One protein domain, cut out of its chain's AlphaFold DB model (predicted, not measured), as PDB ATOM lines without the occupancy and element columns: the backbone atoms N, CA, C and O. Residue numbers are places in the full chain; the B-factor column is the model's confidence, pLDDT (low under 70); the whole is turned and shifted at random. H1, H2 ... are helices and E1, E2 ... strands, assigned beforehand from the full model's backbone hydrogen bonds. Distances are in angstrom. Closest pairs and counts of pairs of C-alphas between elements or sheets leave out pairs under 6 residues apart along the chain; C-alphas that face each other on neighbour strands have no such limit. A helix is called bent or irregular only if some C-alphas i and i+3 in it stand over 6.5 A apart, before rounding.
ATOM      1  N   PRO A 111      63.183 106.362 149.625       68.69
ATOM      2  CA  PRO A 111      64.344 105.621 149.128       68.69
ATOM      3  C   PRO A 111      65.681 106.279 149.517       68.69
ATOM      4  O   PRO A 111      65.958 107.405 149.111       68.69
ATOM      5  N   ALA A 112      66.542 105.546 150.225       74.62
ATOM      6  CA  ALA A 112      67.938 105.929 150.406       74.62
ATOM      7  C   ALA A 112      68.684 105.754 149.074       74.62
ATOM      8  O   ALA A 112      68.746 104.653 148.520       74.62
ATOM      9  N   GLN A 113      69.203 106.852 148.533       81.88
ATOM     10  CA  GLN A 113      69.988 106.872 147.302       81.88
ATOM     11  C   GLN A 113      71.206 107.765 147.500       81.88
ATOM     12  O   GLN A 113      71.107 108.775 148.202       81.88
ATOM     13  N   PRO A 114      72.354 107.412 146.902       86.50
ATOM     14  CA  PRO A 114      73.490 108.309 146.898       86.50
ATOM     15  C   PRO A 114      73.240 109.479 145.942       86.50
ATOM     16  O   PRO A 114      72.312 109.466 145.127       86.50
ATOM     17  N   ASP A 115      74.124 110.471 146.001       87.88
ATOM     18  CA  ASP A 115      74.151 111.530 145.002       87.88
ATOM     19  C   ASP A 115      74.267 110.955 143.588       87.88
ATOM     20  O   ASP A 115      74.860 109.893 143.358       87.88
ATOM     21  N   TRP A 116      73.729 111.706 142.624       86.50
ATOM     22  CA  TRP A 116      73.560 111.249 141.250       86.50
ATOM     23  C   TRP A 116      74.832 110.624 140.672       86.50
ATOM     24  O   TRP A 116      74.728 109.559 140.085       86.50
ATOM     25  N   TYR A 117      76.021 111.192 140.906       87.38
ATOM     26  CA  TYR A 117      77.300 110.719 140.354       87.38
ATOM     27  C   TYR A 117      77.729 109.309 140.817       87.38
ATOM     28  O   TYR A 117      78.574 108.687 140.172       87.38
ATOM     29  N   LEU A 118      77.135 108.776 141.891       89.44
ATOM     30  CA  LEU A 118      77.304 107.388 142.346       89.44
ATOM     31  C   LEU A 118      76.133 106.476 141.952       89.44
ATOM     32  O   LEU A 118      76.145 105.290 142.279       89.44
ATOM     33  N   GLY A 119      75.138 106.991 141.225       86.94
ATOM     34  CA  GLY A 119      73.919 106.261 140.873       86.94
ATOM     35  C   GLY A 119      74.170 104.974 140.088       86.94
ATOM     36  O   GLY A 119      73.459 103.992 140.276       86.94
ATOM     37  N   TRP A 120      75.217 104.925 139.261       85.25
ATOM     38  CA  TRP A 120      75.601 103.691 138.570       85.25
ATOM     39  C   TRP A 120      76.166 102.618 139.486       85.25
ATOM     40  O   TRP A 120      75.887 101.448 139.255       85.25
ATOM     41  N   VAL A 121      76.931 102.993 140.515       89.94
ATOM     42  CA  VAL A 121      77.477 102.033 141.482       89.94
ATOM     43  C   VAL A 121      76.330 101.438 142.292       89.94
ATOM     44  O   VAL A 121      76.210 100.220 142.370       89.94
ATOM     45  N   ASP A 122      75.434 102.280 142.814       88.19
ATOM     46  CA  ASP A 122      74.233 101.821 143.525       88.19
ATOM     47  C   ASP A 122      73.337 100.949 142.637       88.19
ATOM     48  O   ASP A 122      72.884  99.883 143.043       88.19
ATOM     49  N   GLY A 123      73.147 101.338 141.379       86.88
ATOM     50  CA  GLY A 123      72.424 100.518 140.421       86.88
ATOM     51  C   GLY A 123      73.066  99.162 140.149       86.88
ATOM     52  O   GLY A 123      72.373  98.147 140.094       86.88
ATOM     53  N   MET A 124      74.397  99.113 140.052       87.19
ATOM     54  CA  MET A 124      75.118  97.846 139.974       87.19
ATOM     55  C   MET A 124      74.869  96.994 141.219       87.19
ATOM     56  O   MET A 124      74.580  95.815 141.062       87.19
ATOM     57  N   LEU A 125      74.897  97.562 142.431       88.94
ATOM     58  CA  LEU A 125      74.560  96.818 143.655       88.94
ATOM     59  C   LEU A 125      73.144  96.226 143.617       88.94
ATOM     60  O   LEU A 125      72.926  95.153 144.169       88.94
ATOM     61  N   ARG A 126      72.190  96.913 142.979       86.94
ATOM     62  CA  ARG A 126      70.786  96.480 142.898       86.94
ATOM     63  C   ARG A 126      70.528  95.418 141.829       86.94
ATOM     64  O   ARG A 126      69.633  94.599 142.012       86.94
ATOM     65  N   ILE A 127      71.256  95.454 140.712       87.19
ATOM     66  CA  ILE A 127      71.086  94.502 139.600       87.19
ATOM     67  C   ILE A 127      71.934  93.242 139.810       87.19
ATOM     68  O   ILE A 127      71.562  92.160 139.354       87.19
ATOM     69  N   PHE A 128      73.099  93.374 140.450       86.50
ATOM     70  CA  PHE A 128      74.064  92.287 140.514       86.50
ATOM     71  C   PHE A 128      73.519  91.102 141.331       86.50
ATOM     72  O   PHE A 128      72.992  91.303 142.428       86.50
ATOM     73  N   PRO A 129      73.639  89.860 140.828       86.19
ATOM     74  CA  PRO A 129      73.163  88.687 141.547       86.19
ATOM     75  C   PRO A 129      73.930  88.492 142.859       86.19
ATOM     76  O   PRO A 129      75.096  88.869 142.973       86.19
ATOM     77  N   ALA A 130      73.294  87.843 143.838       84.50
ATOM     78  CA  ALA A 130      73.895  87.545 145.137       84.50
ATOM     79  C   ALA A 130      74.965  86.438 145.034       84.50
ATOM     80  O   ALA A 130      74.748  85.296 145.435       84.50
ATOM     81  N   VAL A 131      76.114  86.769 144.446       84.00
ATOM     82  CA  VAL A 131      77.242  85.853 144.260       84.00
ATOM     83  C   VAL A 131      78.176  85.962 145.457       84.00
ATOM     84  O   VAL A 131      78.846  86.974 145.650       84.00
ATOM     85  N   GLU A 132      78.254  84.895 146.242       83.44
ATOM     86  CA  GLU A 132      79.201  84.776 147.348       83.44
ATOM     87  C   GLU A 132      80.398  83.930 146.914       83.44
ATOM     88  O   GLU A 132      80.291  82.718 146.715       83.44
ATOM     89  N   LEU A 133      81.560  84.566 146.753       83.06
ATOM     90  CA  LEU A 133      82.788  83.860 146.397       83.06
ATOM     91  C   LEU A 133      83.534  83.460 147.666       83.06
ATOM     92  O   LEU A 133      83.808  84.288 148.532       83.06
ATOM     93  N   ARG A 134      83.917  82.187 147.763       85.38
ATOM     94  CA  ARG A 134      84.844  81.708 148.793       85.38
ATOM     95  C   ARG A 134      86.212  81.528 148.157       85.38
ATOM     96  O   ARG A 134      86.409  80.623 147.355       85.38
ATOM     97  N   VAL A 135      87.146  82.407 148.499       83.25
ATOM     98  CA  VAL A 135      88.491  82.445 147.916       83.25
ATOM     99  C   VAL A 135      89.499  82.160 149.022       83.25
ATOM    100  O   VAL A 135      89.547  82.877 150.017       83.25
ATOM    101  N   PHE A 136      90.275  81.080 148.880       82.25
ATOM    102  CA  PHE A 136      91.276  80.638 149.869       82.25
ATOM    103  C   PHE A 136      90.745  80.548 151.317       82.25
ATOM    104  O   PHE A 136      91.443  80.888 152.265       82.25
ATOM    105  N   GLY A 137      89.490  80.115 151.492       84.12
ATOM    106  CA  GLY A 137      88.840  80.000 152.807       84.12
ATOM    107  C   GLY A 137      88.204  81.292 153.336       84.12
ATOM    108  O   GLY A 137      87.476  81.239 154.325       84.12
ATOM    109  N   TYR A 138      88.390  82.432 152.661       84.62
ATOM    110  CA  TYR A 138      87.759  83.705 153.008       84.62
ATOM    111  C   TYR A 138      86.483  83.935 152.198       84.62
ATOM    112  O   TYR A 138      86.442  83.698 150.990       84.62
ATOM    113  N   LEU A 139      85.435  84.415 152.870       87.25
ATOM    114  CA  LEU A 139      84.193  84.833 152.227       87.25
ATOM    115  C   LEU A 139      84.368  86.247 151.663       87.25
ATOM    116  O   LEU A 139      84.589  87.197 152.414       87.25
ATOM    117  N   VAL A 140      84.238  86.386 150.349       86.38
ATOM    118  CA  VAL A 140      84.080  87.679 149.690       86.38
ATOM    119  C   VAL A 140      82.587  88.010 149.703       86.38
ATOM    120  O   VAL A 140      81.801  87.268 149.106       86.38
ATOM    121  N   PRO A 141      82.169  89.087 150.392       86.38
ATOM    122  CA  PRO A 141      80.758  89.405 150.527       86.38
ATOM    123  C   PRO A 141      80.184  89.838 149.175       86.38
ATOM    124  O   PRO A 141      80.851  90.534 148.409       86.38
ATOM    125  N   SER A 142      78.931  89.465 148.907       87.25
ATOM    126  CA  SER A 142      78.233  89.758 147.646       87.25
ATOM    127  C   SER A 142      78.367  91.222 147.162       87.25
ATOM    128  O   SER A 142      78.699  91.421 145.992       87.25
ATOM    129  N   PRO A 143      78.262  92.266 148.021       89.25
ATOM    130  CA  PRO A 143      78.405  93.660 147.585       89.25
ATOM    131  C   PRO A 143      79.812  94.060 147.120       89.25
ATOM    132  O   PRO A 143      79.969  95.102 146.485       89.25
ATOM    133  N   PHE A 144      80.851  93.275 147.427       90.38
ATOM    134  CA  PHE A 144      82.236  93.622 147.094       90.38
ATOM    135  C   PHE A 144      82.462  93.715 145.581       90.38
ATOM    136  O   PHE A 144      83.113  94.645 145.103       90.38
ATOM    137  N   LEU A 145      81.907  92.764 144.826       90.19
ATOM    138  CA  LEU A 145      82.015  92.726 143.369       90.19
ATOM    139  C   LEU A 145      81.417  93.993 142.721       90.19
ATOM    140  O   LEU A 145      82.176  94.752 142.110       90.19
ATOM    141  N   PRO A 146      80.107  94.276 142.867       89.88
ATOM    142  CA  PRO A 146      79.474  95.443 142.254       89.88
ATOM    143  C   PRO A 146      79.910  96.775 142.875       89.88
ATOM    144  O   PRO A 146      79.980  97.765 142.154       89.88
ATOM    145  N   GLY A 147      80.219  96.821 144.175       89.75
ATOM    146  CA  GLY A 147      80.506  98.074 144.880       89.75
ATOM    147  C   GLY A 147      81.961  98.516 144.885       89.75
ATOM    148  O   GLY A 147      82.230  99.707 145.005       89.75
ATOM    149  N   VAL A 148      82.909  97.585 144.755       91.50
ATOM    150  CA  VAL A 148      84.342  97.896 144.853       91.50
ATOM    151  C   VAL A 148      85.087  97.415 143.621       91.50
ATOM    152  O   VAL A 148      85.742  98.218 142.956       91.50
ATOM    153  N   PHE A 149      84.978  96.128 143.287       92.44
ATOM    154  CA  PHE A 149      85.772  95.535 142.213       92.44
ATOM    155  C   PHE A 149      85.469  96.173 140.854       92.44
ATOM    156  O   PHE A 149      86.378  96.713 140.223       92.44
ATOM    157  N   PHE A 150      84.208  96.176 140.416       91.38
ATOM    158  CA  PHE A 150      83.861  96.727 139.104       91.38
ATOM    159  C   PHE A 150      84.148  98.228 138.982       91.38
ATOM    160  O   PHE A 150      84.798  98.601 138.001       91.38
ATOM    161  N   PRO A 151      83.767  99.096 139.943       91.62
ATOM    162  CA  PRO A 151      84.111 100.507 139.853       91.62
ATOM    163  C   PRO A 151      85.620 100.747 139.781       91.62
ATOM    164  O   PRO A 151      86.080 101.553 138.972       91.62
ATOM    165  N   THR A 152      86.400  99.986 140.555       94.44
ATOM    166  CA  THR A 152      87.867 100.060 140.523       94.44
ATOM    167  C   THR A 152      88.416  99.642 139.163       94.44
ATOM    168  O   THR A 152      89.272 100.335 138.621       94.44
ATOM    169  N   VAL A 153      87.917  98.547 138.581       95.00
ATOM    170  CA  VAL A 153      88.341  98.075 137.254       95.00
ATOM    171  C   VAL A 153      88.023  99.109 136.177       95.00
ATOM    172  O   VAL A 153      88.879  99.381 135.340       95.00
ATOM    173  N   VAL A 154      86.835  99.722 136.208       92.12
ATOM    174  CA  VAL A 154      86.447 100.762 135.244       92.12
ATOM    175  C   VAL A 154      87.377 101.971 135.347       92.12
ATOM    176  O   VAL A 154      87.943 102.392 134.340       92.12
ATOM    177  N   ILE A 155      87.599 102.494 136.557       93.12
ATOM    178  CA  ILE A 155      88.487 103.646 136.780       93.12
ATOM    179  C   ILE A 155      89.927 103.311 136.371       93.12
ATOM    180  O   ILE A 155      90.586 104.111 135.705       93.12
ATOM    181  N   LEU A 156      90.414 102.120 136.725       94.88
ATOM    182  CA  LEU A 156      91.753 101.667 136.365       94.88
ATOM    183  C   LEU A 156      91.907 101.531 134.848       94.88
ATOM    184  O   LEU A 156      92.915 101.972 134.302       94.88
ATOM    185  N   LEU A 157      90.913 100.968 134.162       93.62
ATOM    186  CA  LEU A 157      90.921 100.842 132.708       93.62
ATOM    187  C   LEU A 157      90.947 102.218 132.038       93.62
ATOM    188  O   LEU A 157      91.730 102.412 131.112       93.62
ATOM    189  N   MET A 158      90.161 103.183 132.532       91.38
ATOM    190  CA  MET A 158      90.188 104.565 132.037       91.38
ATOM    191  C   MET A 158      91.555 105.217 132.245       91.38
ATOM    192  O   MET A 158      92.055 105.887 131.344       91.38
ATOM    193  N   TYR A 159      92.178 105.004 133.407       92.94
ATOM    194  CA  TYR A 159      93.500 105.556 133.682       92.94
ATOM    195  C   TYR A 159      94.557 104.926 132.777       92.94
ATOM    196  O   TYR A 159      95.319 105.644 132.149       92.94
ATOM    197  N   VAL A 160      94.578 103.598 132.646       95.06
ATOM    198  CA  VAL A 160      95.587 102.863 131.865       95.06
ATOM    199  C   VAL A 160      95.327 102.945 130.348       95.06
ATOM    200  O   VAL A 160      96.203 102.600 129.549       95.06
ATOM    201  N   TRP A 161      94.173 103.475 129.927       88.94
ATOM    202  CA  TRP A 161      93.748 103.548 128.527       88.94
ATOM    203  C   TRP A 161      94.795 104.122 127.558       88.94
ATOM    204  O   TRP A 161      95.040 103.477 126.539       88.94
ATOM    205  N   PRO A 162      95.497 105.239 127.844       88.75
ATOM    206  CA  PRO A 162      96.499 105.779 126.920       88.75
ATOM    207  C   PRO A 162      97.647 104.803 126.621       88.75
ATOM    208  O   PRO A 162      98.197 104.794 125.520       88.75
ATOM    209  N   TRP A 163      98.016 103.949 127.581       90.94
ATOM    210  CA  TRP A 163      99.047 102.926 127.384       90.94
ATOM    211  C   TRP A 163      98.522 101.721 126.607       90.94
ATOM    212  O   TRP A 163      99.268 101.147 125.810       90.94
ATOM    213  N   VAL A 164      97.261 101.344 126.831       89.75
ATOM    214  CA  VAL A 164      96.583 100.287 126.067       89.75
ATOM    215  C   VAL A 164      96.470 100.705 124.604       89.75
ATOM    216  O   VAL A 164      96.936  99.978 123.729       89.75
ATOM    217  N   ASP A 165      95.948 101.903 124.346       85.25
ATOM    218  CA  ASP A 165      95.787 102.446 122.998       85.25
ATOM    219  C   ASP A 165      97.133 102.558 122.270       85.25
ATOM    220  O   ASP A 165      97.282 102.071 121.150       85.25
ATOM    221  N   ARG A 166      98.174 103.058 122.947       86.38
ATOM    222  CA  ARG A 166      99.538 103.118 122.398       86.38
ATOM    223  C   ARG A 166     100.102 101.751 122.003       86.38
ATOM    224  O   ARG A 166     100.865 101.660 121.041       86.38
ATOM    225  N   ARG A 167      99.784 100.685 122.743       87.94
ATOM    226  CA  ARG A 167     100.237  99.322 122.408       87.94
ATOM    227  C   ARG A 167      99.460  98.717 121.243       87.94
ATOM    228  O   ARG A 167     100.069  98.013 120.449       87.94
ATOM    229  N   LEU A 168      98.158  98.985 121.152       86.62
ATOM    230  CA  LEU A 168      97.291  98.452 120.096       86.62
ATOM    231  C   LEU A 168      97.478  99.191 118.767       86.62
ATOM    232  O   LEU A 168      97.621  98.558 117.726       86.62
ATOM    233  N   THR A 169      97.504 100.523 118.807       82.50
ATOM    234  CA  THR A 169      97.644 101.383 117.623       82.50
ATOM    235  C   THR A 169      99.106 101.483 117.167       82.50
ATOM    236  O   THR A 169      99.377 101.782 116.008       82.50
ATOM    237  N   GLY A 170     100.068 101.230 118.063       83.56
ATOM    238  CA  GLY A 170     101.503 101.346 117.777       83.56
ATOM    239  C   GLY A 170     102.007 102.789 117.673       83.56
ATOM    240  O   GLY A 170     103.198 103.002 117.448       83.56
ATOM    241  N   ASP A 171     101.131 103.774 117.875       83.19
ATOM    242  CA  ASP A 171     101.436 105.196 117.771       83.19
ATOM    243  C   ASP A 171     102.254 105.678 118.974       83.19
ATOM    244  O   ASP A 171     101.802 105.677 120.122       83.19
ATOM    245  N   ARG A 172     103.505 106.057 118.712       83.94
ATOM    246  CA  ARG A 172     104.453 106.534 119.726       83.94
ATOM    247  C   ARG A 172     104.865 107.984 119.510       83.94
ATOM    248  O   ARG A 172     105.732 108.450 120.255       83.94
ATOM    249  N   ASP A 173     104.253 108.656 118.545       84.94
ATOM    250  CA  ASP A 173     104.624 110.006 118.156       84.94
ATOM    251  C   ASP A 173     103.997 111.048 119.086       84.94
ATOM    252  O   ASP A 173     103.125 110.767 119.914       84.94
ATOM    253  N   ARG A 174     104.512 112.277 119.010       85.75
ATOM    254  CA  ARG A 174     103.998 113.402 119.794       85.75
ATOM    255  C   ARG A 174     102.908 114.109 119.001       85.75
ATOM    256  O   ARG A 174     103.222 114.779 118.026       85.75
ATOM    257  N   HIS A 175     101.674 114.028 119.487       88.25
ATOM    258  CA  HIS A 175     100.517 114.701 118.894       88.25
ATOM    259  C   HIS A 175     100.086 115.882 119.759       88.25
ATOM    260  O   HIS A 175      99.887 115.735 120.965       88.25
ATOM    261  N   GLN A 176      99.945 117.050 119.141       89.88
ATOM    262  CA  GLN A 176      99.389 118.265 119.754       89.88
ATOM    263  C   GLN A 176      98.134 118.736 119.005       89.88
ATOM    264  O   GLN A 176      97.320 119.497 119.541       89.88
ATOM    265  N   VAL A 177      97.940 118.260 117.772       90.44
ATOM    266  CA  VAL A 177      96.700 118.420 117.017       90.44
ATOM    267  C   VAL A 177      95.729 117.281 117.345       90.44
ATOM    268  O   VAL A 177      96.062 116.103 117.254       90.44
ATOM    269  N   LEU A 178      94.507 117.640 117.741       89.56
ATOM    270  CA  LEU A 178      93.465 116.702 118.164       89.56
ATOM    271  C   LEU A 178      92.824 115.971 116.982       89.56
ATOM    272  O   LEU A 178      92.410 116.588 115.999       89.56
ATOM    273  N   ASP A 179      92.588 114.675 117.141       85.75
ATOM    274  CA  ASP A 179      91.743 113.926 116.219       85.75
ATOM    275  C   ASP A 179      90.273 114.334 116.371       85.75
ATOM    276  O   ASP A 179      89.723 114.422 117.471       85.75
ATOM    277  N   ARG A 180      89.596 114.584 115.247       83.50
ATOM    278  CA  ARG A 180      88.154 114.858 115.256       83.50
ATOM    279  C   ARG A 180      87.392 113.532 115.389       83.50
ATOM    280  O   ARG A 180      87.504 112.720 114.471       83.50
ATOM    281  N   PRO A 181      86.524 113.351 116.404       77.12
ATOM    282  CA  PRO A 181      85.868 112.063 116.673       77.12
ATOM    283  C   PRO A 181      85.094 111.476 115.484       77.12
ATOM    284  O   PRO A 181      85.068 110.274 115.274       77.12
ATOM    285  N   ARG A 182      84.493 112.340 114.660       78.38
ATOM    286  CA  ARG A 182      83.690 111.946 113.489       78.38
ATOM    287  C   ARG A 182      84.488 111.514 112.253       78.38
ATOM    288  O   ARG A 182      83.911 110.948 111.338       78.38
ATOM    289  N   VAL A 183      85.768 111.868 112.167       72.38
ATOM    290  CA  VAL A 183      86.601 111.624 110.969       72.38
ATOM    291  C   VAL A 183      87.913 110.923 111.296       72.38
ATOM    292  O   VAL A 183      88.697 110.636 110.392       72.38
ATOM    293  N   SER A 184      88.177 110.651 112.575       64.62
ATOM    294  CA  SER A 184      89.372 109.937 112.989       64.62
ATOM    295  C   SER A 184      89.350 108.532 112.394       64.62
ATOM    296  O   SER A 184      88.464 107.735 112.691       64.62
ATOM    297  N   ARG A 185      90.356 108.211 111.577       55.94
ATOM    298  CA  ARG A 185      90.584 106.845 111.078       55.94
ATOM    299  C   ARG A 185      91.170 105.914 112.143       55.94
ATOM    300  O   ARG A 185      91.338 104.731 111.868       55.94
ATOM    301  N   ARG A 186      91.488 106.431 113.339       60.47
ATOM    302  CA  ARG A 186      91.965 105.641 114.480       60.47
ATOM    303  C   ARG A 186      90.791 104.824 115.038       60.47
ATOM    304  O   ARG A 186      89.827 105.407 115.532       60.47
ATOM    305  N   PRO A 187      90.823 103.487 114.912       51.19
ATOM    306  CA  PRO A 187      89.619 102.666 114.977       51.19
ATOM    307  C   PRO A 187      89.052 102.439 116.386       51.19
ATOM    308  O   PRO A 187      88.005 101.812 116.481       51.19
ATOM    309  N   ILE A 188      89.686 102.907 117.470       54.41
ATOM    310  CA  ILE A 188      89.347 102.451 118.834       54.41
ATOM    311  C   ILE A 188      88.609 103.519 119.662       54.41
ATOM    312  O   ILE A 188      87.610 103.193 120.300       54.41
ATOM    313  N   SER A 189      88.973 104.804 119.575       50.50
ATOM    314  CA  SER A 189      88.207 105.888 120.224       50.50
ATOM    315  C   SER A 189      86.854 106.150 119.548       50.50
ATOM    316  O   SER A 189      85.894 106.511 120.221       50.50
ATOM    317  N   ALA A 190      86.753 105.903 118.237       43.62
ATOM    318  CA  ALA A 190      85.502 105.976 117.479       43.62
ATOM    319  C   ALA A 190      84.629 104.705 117.594       43.62
ATOM    320  O   ALA A 190      83.427 104.776 117.343       43.62
ATOM    321  N   ARG A 191      85.199 103.544 117.975       47.69
ATOM    322  CA  ARG A 191      84.438 102.294 118.215       47.69
ATOM    323  C   ARG A 191      83.947 102.128 119.645       47.69
ATOM    324  O   ARG A 191      82.992 101.388 119.839       47.69
ATOM    325  N   MET A 192      84.497 102.867 120.608       48.41
ATOM    326  CA  MET A 192      83.763 103.232 121.824       48.41
ATOM    327  C   MET A 192      82.738 104.334 121.503       48.41
ATOM    328  O   MET A 192      82.592 105.322 122.216       48.41
ATOM    329  N   ALA A 193      81.961 104.147 120.431       36.09
ATOM    330  CA  ALA A 193      80.563 104.501 120.552       36.09
ATOM    331  C   ALA A 193      80.076 103.736 121.792       36.09
ATOM    332  O   ALA A 193      80.367 102.536 121.890       36.09
ATOM    333  N   PRO A 194      79.415 104.377 122.772       43.41
ATOM    334  CA  PRO A 194      78.672 103.584 123.734       43.41
ATOM    335  C   PRO A 194      77.828 102.622 122.895       43.41
ATOM    336  O   PRO A 194      77.228 103.054 121.904       43.41
ATOM    337  N   ALA A 195      77.858 101.327 123.232       40.38
ATOM    338  CA  ALA A 195      76.815 100.402 122.805       40.38
ATOM    339  C   ALA A 195      75.515 101.199 122.817       40.38
ATOM    340  O   ALA A 195      75.272 101.870 123.825       40.38
ATOM    341  N   SER A 196      74.843 101.268 121.665       34.78
ATOM    342  CA  SER A 196      73.744 102.189 121.406       34.78
ATOM    343  C   SER A 196      72.958 102.422 122.690       34.78
ATOM    344  O   SER A 196      72.341 101.516 123.257       34.78
ATOM    345  N   PHE A 197      73.077 103.640 123.217       40.47
ATOM    346  CA  PHE A 197      72.191 104.137 124.258       40.47
ATOM    347  C   PHE A 197      70.864 104.416 123.547       40.47
ATOM    348  O   PHE A 197      70.450 105.559 123.362       40.47
ATOM    349  N   ASP A 198      70.256 103.354 123.021       44.66
ATOM    350  CA  ASP A 198      68.870 103.355 122.613       44.66
ATOM    351  C   ASP A 198      68.087 103.774 123.866       44.66
ATOM    352  O   ASP A 198      68.427 103.379 124.983       44.66
ATOM    353  N   GLY A 199      67.084 104.642 123.734       45.00
ATOM    354  CA  GLY A 199      66.341 105.156 124.896       45.00
ATOM    355  C   GLY A 199      65.803 104.049 125.818       45.00
ATOM    356  O   GLY A 199      65.654 104.267 127.019       45.00
ATOM    357  N   ASP A 200      65.624 102.846 125.267       46.19
ATOM    358  CA  ASP A 200      65.235 101.628 125.973       46.19
ATOM    359  C   ASP A 200      66.388 101.010 126.798       46.19
ATOM    360  O   ASP A 200      66.180 100.607 127.940       46.19
ATOM    361  N   SER A 201      67.635 101.006 126.303       48.81
ATOM    362  CA  SER A 201      68.809 100.531 127.062       48.81
ATOM    363  C   SER A 201      69.280 101.548 128.107       48.81
ATOM    364  O   SER A 201      69.845 101.178 129.140       48.81
ATOM    365  N   ALA A 202      68.979 102.833 127.894       48.00
ATOM    366  CA  ALA A 202      69.115 103.853 128.923       48.00
ATOM    367  C   ALA A 202      68.230 103.513 130.131       48.00
ATOM    368  O   ALA A 202      68.719 103.564 131.265       48.00
ATOM    369  N   ALA A 203      66.969 103.129 129.882       51.44
ATOM    370  CA  ALA A 203      65.990 102.783 130.911       51.44
ATOM    371  C   ALA A 203      66.474 101.650 131.828       51.44
ATOM    372  O   ALA A 203      66.296 101.713 133.048       51.44
ATOM    373  N   ASP A 204      67.159 100.657 131.259       56.62
ATOM    374  CA  ASP A 204      67.712  99.490 131.962       56.62
ATOM    375  C   ASP A 204      69.176  99.654 132.415       56.62
ATOM    376  O   ASP A 204      69.778  98.724 132.955       56.62
ATOM    377  N   SER A 205      69.761 100.843 132.253       68.12
ATOM    378  CA  SER A 205      71.151 101.089 132.643       68.12
ATOM    379  C   SER A 205      71.346 101.080 134.169       68.12
ATOM    380  O   SER A 205      70.437 101.464 134.919       68.12
ATOM    381  N   PRO A 206      72.555 100.741 134.666       67.12
ATOM    382  CA  PRO A 206      72.874 100.831 136.089       67.12
ATOM    383  C   PRO A 206      72.527 102.205 136.679       67.12
ATOM    384  O   PRO A 206      71.890 102.287 137.721       67.12
ATOM    385  N   TRP A 207      72.810 103.289 135.956       67.12
ATOM    386  CA  TRP A 207      72.442 104.651 136.355       67.12
ATOM    387  C   TRP A 207      70.951 104.822 136.673       67.12
ATOM    388  O   TRP A 207      70.603 105.381 137.712       67.12
ATOM    389  N   GLN A 208      70.068 104.324 135.806       70.69
ATOM    390  CA  GLN A 208      68.623 104.430 136.018       70.69
ATOM    391  C   GLN A 208      68.119 103.419 137.049       70.69
ATOM    392  O   GLN A 208      67.205 103.718 137.817       70.69
ATOM    393  N   SER A 209      68.740 102.242 137.132       66.56
ATOM    394  CA  SER A 209      68.376 101.220 138.116       66.56
ATOM    395  C   SER A 209      68.576 101.665 139.570       66.56
ATOM    396  O   SER A 209      67.721 101.370 140.408       66.56
ATOM    397  N   GLY A 210      69.612 102.469 139.852       63.00
ATOM    398  CA  GLY A 210      69.790 103.122 141.154       63.00
ATOM    399  C   GLY A 210      68.602 104.022 141.519       63.00
ATOM    400  O   GLY A 210      68.191 104.101 142.675       63.00
ATOM    401  N   GLN A 211      67.947 104.618 140.513       68.75
ATOM    402  CA  GLN A 211      66.830 105.552 140.679       68.75
ATOM    403  C   GLN A 211      65.433 104.899 140.670       68.75
ATOM    404  O   GLN A 211      64.445 105.545 141.036       68.75
ATOM    405  N   ARG A 212      65.319 103.603 140.338       69.44
ATOM    406  CA  ARG A 212      64.026 102.912 140.137       69.44
ATOM    407  C   ARG A 212      63.093 102.912 141.344       69.44
ATOM    408  O   ARG A 212      61.880 102.925 141.160       69.44
ATOM    409  N   SER A 213      63.618 102.937 142.568       59.88
ATOM    410  CA  SER A 213      62.789 102.988 143.783       59.88
ATOM    411  C   SER A 213      61.975 104.286 143.895       59.88
ATOM    412  O   SER A 213      60.835 104.253 144.358       59.88
ATOM    413  N   ILE A 214      62.514 105.416 143.416       63.34
ATOM    414  CA  ILE A 214      61.765 106.681 143.318       63.34
ATOM    415  C   ILE A 214      60.696 106.564 142.230       63.34
ATOM    416  O   ILE A 214      59.526 106.860 142.475       63.34
ATOM    417  N   ALA A 215      61.084 106.084 141.045       63.62
ATOM    418  CA  ALA A 215      60.180 105.955 139.906       63.62
ATOM    419  C   ALA A 215      58.973 105.056 140.231       63.62
ATOM    420  O   ALA A 215      57.829 105.470 140.043       63.62
TER     421      ALA A 215
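This is residues 111 to 215 of the 259 residues of a protein of Streptosporangium sandarakinum (UniProt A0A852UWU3). The model is a loose, open frame: H1 and H4 cross at one corner, the long bent helix H2 runs away from H1, and a link with no named element, residues 170 to 198, loops back from its far end to H3, near H4. A small hairpin, E1 and E2, sticks out with residues 134 to 139. The 105 printed residues hold H1, E1, E2, H2, H3 and H4 in that order; the class is mostly helix, and the two strands are antiparallel. The radius of gyration of the C-alphas is 18.3 A, and the flat outline spans 47 by 41 by 21 A.

H1, residues 116 to 127, starts at C-alpha (73.560, 111.249, 141.250) and is 17.0 A long. E1 is residues 133 to 135 and E2 residues 138 to 140. H2, residues 144 to 169, was assigned by its hydrogen bonds as one helix but is bent, with C-alphas 159 and 162 7.4 A apart; its arms are H2a, residues 144 to 159, 21.2 A, and H2b, residues 162 to 169, 10.3 A. H3 is residues 199 to 203. H4, residues 206 to 215, 14.2 A, ends at C-alpha (60.180, 105.955, 139.906).

H1 touches H4, about perpendicular at 89 degrees, the closest C-alphas being those of Gly 123 and Gly 210, 3.8 A. H1 touches H2a with residues 121 to 125 alone, closest at Leu 125 and Pro 146, whose C-alphas are 5.3 A apart. In the hairpin, N 140 and O 133 are 2.8 A apart, within hydrogen-bond range. Every O i to N i+4 pair is within range in H2b and H3, against 6 of 8 in H1, 10 of 12 in H2a and 3 of 6 in H4.

The C-alphas farthest apart, of Gly 137 and Val 177, are 53.1 A apart. The printed part has no cut, and the link from H2b to H3 is long. Residue 111, residues 184 to 207 and residues 209 to 215 have pLDDT under 70.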